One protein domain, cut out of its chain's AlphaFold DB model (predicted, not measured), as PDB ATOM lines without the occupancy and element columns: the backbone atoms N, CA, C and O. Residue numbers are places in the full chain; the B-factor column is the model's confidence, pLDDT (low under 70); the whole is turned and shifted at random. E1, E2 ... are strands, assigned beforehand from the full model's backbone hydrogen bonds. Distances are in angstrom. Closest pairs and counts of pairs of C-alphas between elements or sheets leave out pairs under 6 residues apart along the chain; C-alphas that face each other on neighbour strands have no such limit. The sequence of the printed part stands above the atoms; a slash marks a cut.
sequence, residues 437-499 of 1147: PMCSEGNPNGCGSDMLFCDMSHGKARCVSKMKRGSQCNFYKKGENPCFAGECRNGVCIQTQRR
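What this domain is: This is residues 437 to 499 of the 1147 residues of an uncharacterized protein of Diploscapter pachys (UniProt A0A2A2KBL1). There is little regular structure here: two small strand hairpins, E1 with E2 and E3 with E4, lie toward opposite ends of a loop-rich body, with the looping stretch 466 to 485 between them. Residues 437 to 451 loop at the E1 and E2 end. The printed part has 63 residues, 16 of them in the four named strands E1, E2, E3, E4; it is all strand, with two antiparallel sheets and no named helix. It is compact, radius of gyration of the C-alphas 11.0 A, spanning 27 by 22 by 15 A.

Where its parts are: Start at Pro 437 and go to C-alpha 452 at (137.141, 127.976, 159.053), where E1, residues 452 to 455, begins. E2 is residues 462 to 465, 10.2 A long; E3 is 486 to 489; E4, 492 to 495, ends at (138.756, 130.397, 143.816).

How they stand to each other: In the hairpin E1 and E2, find N 453 and O 464, 2.9 A apart. In the hairpin E3 and E4, N 487 and O 494 are 3.0 A apart. E2 and E3 are apart.

The domain as a whole: The printed part has no cut. The link E2 to E3 is long, 20 residues. No printed residue is under 70 in pLDDT.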
ATOM      1  N   PRO A 437     134.959 127.182 168.385       95.19
ATOM      2  CA  PRO A 437     134.635 126.100 167.464       95.19
ATOM      3  C   PRO A 437     135.706 125.002 167.538       95.19
ATOM      4  O   PRO A 437     136.907 125.278 167.505       95.19
ATOM      5  N   MET A 438     135.264 123.748 167.617       94.81
ATOM      6  CA  MET A 438     136.120 122.565 167.754       94.81
ATOM      7  C   MET A 438     135.901 121.589 166.597       94.81
ATOM      8  O   MET A 438     134.831 121.542 165.994       94.81
ATOM      9  N   CYS A 439     136.900 120.760 166.307       96.50
ATOM     10  CA  CYS A 439     136.789 119.671 165.341       96.50
ATOM     11  C   CYS A 439     137.607 118.455 165.784       96.50
ATOM     12  O   CYS A 439     138.378 118.513 166.742       96.50
ATOM     13  N   SER A 440     137.436 117.343 165.076       95.94
ATOM     14  CA  SER A 440     138.202 116.114 165.270       95.94
ATOM     15  C   SER A 440     138.367 115.389 163.937       95.94
ATOM     16  O   SER A 440     137.686 115.718 162.969       95.94
ATOM     17  N   GLU A 441     139.217 114.364 163.873       91.81
ATOM     18  CA  GLU A 441     139.346 113.544 162.655       91.81
ATOM     19  C   GLU A 441     138.036 112.806 162.310       91.81
ATOM     20  O   GLU A 441     137.728 112.602 161.139       91.81
ATOM     21  N   GLY A 442     137.213 112.492 163.321       93.56
ATOM     22  CA  GLY A 442     135.852 111.968 163.146       93.56
ATOM     23  C   GLY A 442     134.792 113.027 162.809       93.56
ATOM     24  O   GLY A 442     133.695 112.672 162.385       93.56
ATOM     25  N   ASN A 443     135.094 114.321 162.967       95.00
ATOM     26  CA  ASN A 443     134.237 115.426 162.533       95.00
ATOM     27  C   ASN A 443     135.059 116.611 161.969       95.00
ATOM     28  O   ASN A 443     135.164 117.660 162.620       95.00
ATOM     29  N   PRO A 444     135.616 116.496 160.744       91.62
ATOM     30  CA  PRO A 444     136.411 117.567 160.129       91.62
ATOM     31  C   PRO A 444     135.595 118.825 159.780       91.62
ATOM     32  O   PRO A 444     136.163 119.892 159.553       91.62
ATOM     33  N   ASN A 445     134.262 118.718 159.760       91.75
ATOM     34  CA  ASN A 445     133.338 119.836 159.550       91.75
ATOM     35  C   ASN A 445     132.884 120.500 160.868       91.75
ATOM     36  O   ASN A 445     132.132 121.473 160.824       91.75
ATOM     37  N   GLY A 446     133.349 120.017 162.030       94.50
ATOM     38  CA  GLY A 446     132.928 120.493 163.356       94.50
ATOM     39  C   GLY A 446     133.132 121.993 163.587       94.50
ATOM     40  O   GLY A 446     132.393 122.602 164.352       94.50
ATOM     41  N   CYS A 447     134.045 122.617 162.835       95.31
ATOM     42  CA  CYS A 447     134.305 124.054 162.876       95.31
ATOM     43  C   CYS A 447     133.133 124.955 162.445       95.31
ATOM     44  O   CYS A 447     133.310 126.170 162.457       95.31
ATOM     45  N   GLY A 448     131.986 124.416 162.011       92.00
ATOM     46  CA  GLY A 448     130.703 125.137 161.932       92.00
ATOM     47  C   GLY A 448     130.589 126.297 160.928       92.00
ATOM     48  O   GLY A 448     129.509 126.860 160.771       92.00
ATOM     49  N   SER A 449     131.668 126.654 160.226       94.69
ATOM     50  CA  SER A 449     131.763 127.865 159.407       94.69
ATOM     51  C   SER A 449     132.411 127.608 158.049       94.69
ATOM     52  O   SER A 449     133.371 126.846 157.917       94.69
ATOM     53  N   ASP A 450     131.936 128.314 157.022       92.44
ATOM     54  CA  ASP A 450     132.553 128.318 155.696       92.44
ATOM     55  C   ASP A 450     133.898 129.069 155.654       92.44
ATOM     56  O   ASP A 450     134.707 128.803 154.758       92.44
ATOM     57  N   MET A 451     134.172 129.916 156.651       95.75
ATOM     58  CA  MET A 451     135.416 130.674 156.843       95.75
ATOM     59  C   MET A 451     136.507 129.905 157.610       95.75
ATOM     60  O   MET A 451     137.664 130.313 157.558       95.75
ATOM     61  N   LEU A 452     136.179 128.804 158.299       97.56
ATOM     62  CA  LEU A 452     137.141 127.976 159.053       97.56
ATOM     63  C   LEU A 452     137.342 126.598 158.410       97.56
ATOM     64  O   LEU A 452     136.502 126.133 157.639       97.56
ATOM     65  N   PHE A 453     138.442 125.923 158.728       97.31
ATOM     66  CA  PHE A 453     138.654 124.505 158.417       97.31
ATOM     67  C   PHE A 453     139.285 123.786 159.614       97.31
ATOM     68  O   PHE A 453     139.856 124.429 160.491       97.31
ATOM     69  N   CYS A 454     139.180 122.458 159.649       97.44
ATOM     70  CA  CYS A 454     139.880 121.645 160.636       97.44
ATOM     71  C   CYS A 454     141.309 121.357 160.154       97.44
ATOM     72  O   CYS A 454     141.481 120.640 159.170       97.44
ATOM     73  N   ASP A 455     142.320 121.908 160.827       97.12
ATOM     74  CA  ASP A 455     143.718 121.493 160.672       97.12
ATOM     75  C   ASP A 455     143.920 120.176 161.418       97.12
ATOM     76  O   ASP A 455     143.726 120.110 162.633       97.12
ATOM     77  N   MET A 456     144.310 119.134 160.686       96.31
ATOM     78  CA  MET A 456     144.629 117.813 161.236       96.31
ATOM     79  C   MET A 456     146.098 117.437 160.967       96.31
ATOM     80  O   MET A 456     146.599 116.450 161.508       96.31
ATOM     81  N   SER A 457     146.800 118.205 160.129       95.25
ATOM     82  CA  SER A 457     148.168 117.930 159.675       95.25
ATOM     83  C   SER A 457     149.250 118.387 160.656       95.25
ATOM     84  O   SER A 457     150.349 117.840 160.616       95.25
ATOM     85  N   HIS A 458     148.958 119.353 161.533       93.81
ATOM     86  CA  HIS A 458     149.962 120.003 162.391       93.81
ATOM     87  C   HIS A 458     149.723 119.783 163.899       93.81
ATOM     88  O   HIS A 458     149.975 120.676 164.713       93.81
ATOM     89  N   GLY A 459     149.241 118.592 164.276       90.50
ATOM     90  CA  GLY A 459     149.083 118.153 165.669       90.50
ATOM     91  C   GLY A 459     147.670 117.662 165.992       90.50
ATOM     92  O   GLY A 459     147.029 117.005 165.170       90.50
ATOM     93  N   LYS A 460     147.188 117.975 167.202       92.62
ATOM     94  CA  LYS A 460     145.795 117.734 167.612       92.62
ATOM     95  C   LYS A 460     144.847 118.532 166.711       92.62
ATOM     96  O   LYS A 460     145.078 119.718 166.486       92.62
ATOM     97  N   ALA A 461     143.777 117.883 166.253       95.81
ATOM     98  CA  ALA A 461     142.753 118.500 165.415       95.81
ATOM     99  C   ALA A 461     142.196 119.792 166.046       95.81
ATOM    100  O   ALA A 461     141.802 119.797 167.216       95.81
ATOM    101  N   ARG A 462     142.187 120.882 165.271       96.00
ATOM    102  CA  ARG A 462     141.787 122.229 165.716       96.00
ATOM    103  C   ARG A 462     141.195 123.043 164.570       96.00
ATOM    104  O   ARG A 462     141.524 122.818 163.408       96.00
ATOM    105  N   CYS A 463     140.353 124.016 164.896       97.56
ATOM    106  CA  CYS A 463     139.810 124.936 163.902       97.56
ATOM    107  C   CYS A 463     140.802 126.063 163.598       97.56
ATOM    108  O   CYS A 463     141.373 126.660 164.504       97.56
ATOM    109  N   VAL A 464     141.011 126.328 162.309       97.44
ATOM    110  CA  VAL A 464     141.981 127.299 161.783       97.44
ATOM    111  C   VAL A 464     141.290 128.168 160.734       97.44
ATOM    112  O   VAL A 464     140.369 127.720 160.039       97.44
ATOM    113  N   SER A 465     141.707 129.429 160.628       97.50
ATOM    114  CA  SER A 465     141.143 130.369 159.659       97.50
ATOM    115  C   SER A 465     141.478 129.919 158.237       97.50
ATOM    116  O   SER A 465     142.642 129.650 157.941       97.50
ATOM    117  N   LYS A 466     140.498 129.828 157.327       97.25
ATOM    118  CA  LYS A 466     140.810 129.520 155.921       97.25
ATOM    119  C   LYS A 466     141.698 130.611 155.325       97.25
ATOM    120  O   LYS A 466     141.635 131.771 155.712       97.25
ATOM    121  N   MET A 467     142.497 130.244 154.337       96.62
ATOM    122  CA  MET A 467     143.341 131.167 153.592       96.62
ATOM    123  C   MET A 467     142.604 131.774 152.396       96.62
ATOM    124  O   MET A 467     141.716 131.154 151.791       96.62
ATOM    125  N   LYS A 468     142.994 133.000 152.047       94.12
ATOM    126  CA  LYS A 468     142.464 133.737 150.899       94.12
ATOM    127  C   LYS A 468     143.055 133.244 149.573       94.12
ATOM    128  O   LYS A 468     143.905 132.357 149.494       94.12
ATOM    129  N   ARG A 469     142.542 133.789 148.471       93.88
ATOM    130  CA  ARG A 469     142.969 133.414 147.119       93.88
ATOM    131  C   ARG A 469     144.421 133.846 146.872       93.88
ATOM    132  O   ARG A 469     144.755 135.008 147.060       93.88
ATOM    133  N   GLY A 470     145.243 132.938 146.346       93.69
ATOM    134  CA  GLY A 470     146.662 133.179 146.050       93.69
ATOM    135  C   GLY A 470     147.631 132.768 147.165       93.69
ATOM    136  O   GLY A 470     148.836 132.722 146.924       93.69
ATOM    137  N   SER A 471     147.120 132.422 148.345       95.00
ATOM    138  CA  SER A 471     147.888 131.895 149.476       95.00
ATOM    139  C   SER A 471     148.455 130.495 149.215       95.00
ATOM    140  O   SER A 471     147.921 129.747 148.391       95.00
ATOM    141  N   GLN A 472     149.535 130.136 149.914       95.38
ATOM    142  CA  GLN A 472     150.194 128.830 149.784       95.38
ATOM    143  C   GLN A 472     149.521 127.788 150.685       95.38
ATOM    144  O   GLN A 472     149.348 128.013 151.876       95.38
ATOM    145  N   CYS A 473     149.153 126.635 150.127       95.44
ATOM    146  CA  CYS A 473     148.325 125.627 150.805       95.44
ATOM    147  C   CYS A 473     148.912 124.208 150.803       95.44
ATOM    148  O   CYS A 473     148.310 123.295 151.359       95.44
ATOM    149  N   ASN A 474     150.114 124.021 150.250       94.19
ATOM    150  CA  ASN A 474     150.839 122.742 150.180       94.19
ATOM    151  C   ASN A 474     151.379 122.212 151.530       94.19
ATOM    152  O   ASN A 474     152.182 121.278 151.539       94.19
ATOM    153  N   PHE A 475     150.994 122.821 152.651       93.00
ATOM    154  CA  PHE A 475     151.400 122.418 154.002       93.00
ATOM    155  C   PHE A 475     150.487 121.324 154.581       93.00
ATOM    156  O   PHE A 475     150.954 120.467 155.329       93.00
ATOM    157  N   TYR A 476     149.213 121.311 154.178       94.25
ATOM    158  CA  TYR A 476     148.179 120.392 154.659       94.25
ATOM    159  C   TYR A 476     148.142 119.108 153.814       94.25
ATOM    160  O   TYR A 476     148.324 119.155 152.595       94.25
ATOM    161  N   LYS A 477     147.983 117.952 154.471       92.06
ATOM    162  CA  LYS A 477     148.295 116.619 153.916       92.06
ATOM    163  C   LYS A 477     147.269 115.526 154.241       92.06
ATOM    164  O   LYS A 477     147.314 114.479 153.602       92.06
ATOM    165  N   LYS A 478     146.341 115.743 155.180       92.19
ATOM    166  CA  LYS A 478     145.271 114.791 155.551       92.19
ATOM    167  C   LYS A 478     143.964 115.029 154.774       92.19
ATOM    168  O   LYS A 478     142.897 114.596 155.198       92.19
ATOM    169  N   GLY A 479     144.038 115.699 153.622       88.38
ATOM    170  CA  GLY A 479     142.879 115.986 152.769       88.38
ATOM    171  C   GLY A 479     142.073 117.221 153.187       88.38
ATOM    172  O   GLY A 479     140.944 117.392 152.731       88.38
ATOM    173  N   GLU A 480     142.631 118.089 154.034       93.75
ATOM    174  CA  GLU A 480     142.009 119.363 154.395       93.75
ATOM    175  C   GLU A 480     141.801 120.270 153.170       93.75
ATOM    176  O   GLU A 480     142.647 120.339 152.276       93.75
ATOM    177  N   ASN A 481     140.720 121.058 153.170       93.62
ATOM    178  CA  ASN A 481     140.587 122.201 152.265       93.62
ATOM    179  C   ASN A 481     140.752 123.525 153.035       93.62
ATOM    180  O   ASN A 481     139.760 124.071 153.534       93.62
ATOM    181  N   PRO A 482     141.978 124.073 153.112       96.19
ATOM    182  CA  PRO A 482     142.237 125.331 153.801       96.19
ATOM    183  C   PRO A 482     141.811 126.565 152.988       96.19
ATOM    184  O   PRO A 482     141.944 127.677 153.479       96.19
ATOM    185  N   CYS A 483     141.333 126.422 151.747       96.56
ATOM    186  CA  CYS A 483     141.128 127.546 150.832       96.56
ATOM    187  C   CYS A 483     139.678 128.054 150.837       96.56
ATOM    188  O   CYS A 483     138.736 127.303 150.568       96.56
ATOM    189  N   PHE A 484     139.473 129.347 151.100       95.44
ATOM    190  CA  PHE A 484     138.130 129.933 151.098       95.44
ATOM    191  C   PHE A 484     137.519 130.010 149.687       95.44
ATOM    192  O   PHE A 484     138.191 130.383 148.724       95.44
ATOM    193  N   ALA A 485     136.222 129.681 149.578       92.81
ATOM    194  CA  ALA A 485     135.447 129.675 148.326       92.81
ATOM    195  C   ALA A 485     136.158 128.951 147.155       92.81
ATOM    196  O   ALA A 485     136.043 129.341 145.986       92.81
ATOM    197  N   GLY A 486     136.939 127.918 147.474       93.69
ATOM    198  CA  GLY A 486     138.027 127.460 146.624       93.69
ATOM    199  C   GLY A 486     138.552 126.072 146.961       93.69
ATOM    200  O   GLY A 486     137.932 125.316 147.704       93.69
ATOM    201  N   GLU A 487     139.707 125.754 146.387       94.88
ATOM    202  CA  GLU A 487     140.466 124.524 146.624       94.88
ATOM    203  C   GLU A 487     141.973 124.815 146.547       94.88
ATOM    204  O   GLU A 487     142.396 125.808 145.940       94.88
ATOM    205  N   CYS A 488     142.791 123.930 147.116       95.56
ATOM    206  CA  CYS A 488     144.233 123.962 146.910       95.56
ATOM    207  C   CYS A 488     144.583 123.302 145.567       95.56
ATOM    208  O   CYS A 488     144.422 122.092 145.417       95.56
ATOM    209  N   ARG A 489     145.083 124.071 144.589       95.38
ATOM    210  CA  ARG A 489     145.529 123.531 143.292       95.38
ATOM    211  C   ARG A 489     146.954 123.981 142.995       95.38
ATOM    212  O   ARG A 489     147.262 125.167 143.055       95.38
ATOM    213  N   ASN A 490     147.830 123.031 142.669       94.44
ATOM    214  CA  ASN A 490     149.265 123.262 142.451       94.44
ATOM    215  C   ASN A 490     149.944 123.998 143.631       94.44
ATOM    216  O   ASN A 490     150.809 124.845 143.426       94.44
ATOM    217  N   GLY A 491     149.513 123.706 144.865       94.38
ATOM    218  CA  GLY A 491     150.022 124.332 146.091       94.38
ATOM    219  C   GLY A 491     149.520 125.752 146.375       94.38
ATOM    220  O   GLY A 491     149.953 126.344 147.361       94.38
ATOM    221  N   VAL A 492     148.602 126.296 145.566       96.62
ATOM    222  CA  VAL A 492     148.049 127.650 145.728       96.62
ATOM    223  C   VAL A 492     146.523 127.613 145.854       96.62
ATOM    224  O   VAL A 492     145.847 126.879 145.129       96.62
ATOM    225  N   CYS A 493     145.962 128.426 146.750       96.56
ATOM    226  CA  CYS A 493     144.516 128.560 146.902       96.56
ATOM    227  C   CYS A 493     143.888 129.252 145.685       96.56
ATOM    228  O   CYS A 493     144.084 130.453 145.458       96.56
ATOM    229  N   ILE A 494     143.092 128.504 144.919       94.94
ATOM    230  CA  ILE A 494     142.325 129.019 143.783       94.94
ATOM    231  C   ILE A 494     140.842 129.141 144.135       94.94
ATOM    232  O   ILE A 494     140.283 128.314 144.848       94.94
ATOM    233  N   GLN A 495     140.182 130.162 143.596       88.31
ATOM    234  CA  GLN A 495     138.756 130.397 143.816       88.31
ATOM    235  C   GLN A 495     137.931 129.634 142.772       88.31
ATOM    236  O   GLN A 495     137.997 129.942 141.580       88.31
ATOM    237  N   THR A 496     137.156 128.648 143.220       86.81
ATOM    238  CA  THR A 496     136.275 127.819 142.377       86.81
ATOM    239  C   THR A 496     134.820 128.274 142.460       86.81
ATOM    240  O   THR A 496     134.078 128.157 141.485       86.81
ATOM    241  N   GLN A 497     134.422 128.872 143.586       80.06
ATOM    242  CA  GLN A 497     133.090 129.422 143.809       80.06
ATOM    243  C   GLN A 497     133.104 130.950 143.703       80.06
ATOM    244  O   GLN A 497     133.859 131.643 144.389       80.06
ATOM    245  N   ARG A 498     132.202 131.509 142.889       71.12
ATOM    246  CA  ARG A 498     131.938 132.955 142.863       71.12
ATOM    247  C   ARG A 498     131.072 133.378 144.053       71.12
ATOM    248  O   ARG A 498     129.897 133.703 143.885       71.12
ATOM    249  N   ARG A 499     131.676 133.454 145.242       73.38
ATOM    250  CA  ARG A 499     131.209 134.422 146.245       73.38
ATOM    251  C   ARG A 499     131.366 135.829 145.656       73.38
ATOM    252  O   ARG A 499     132.284 136.088 144.878       73.38
TER     253      ARG A 499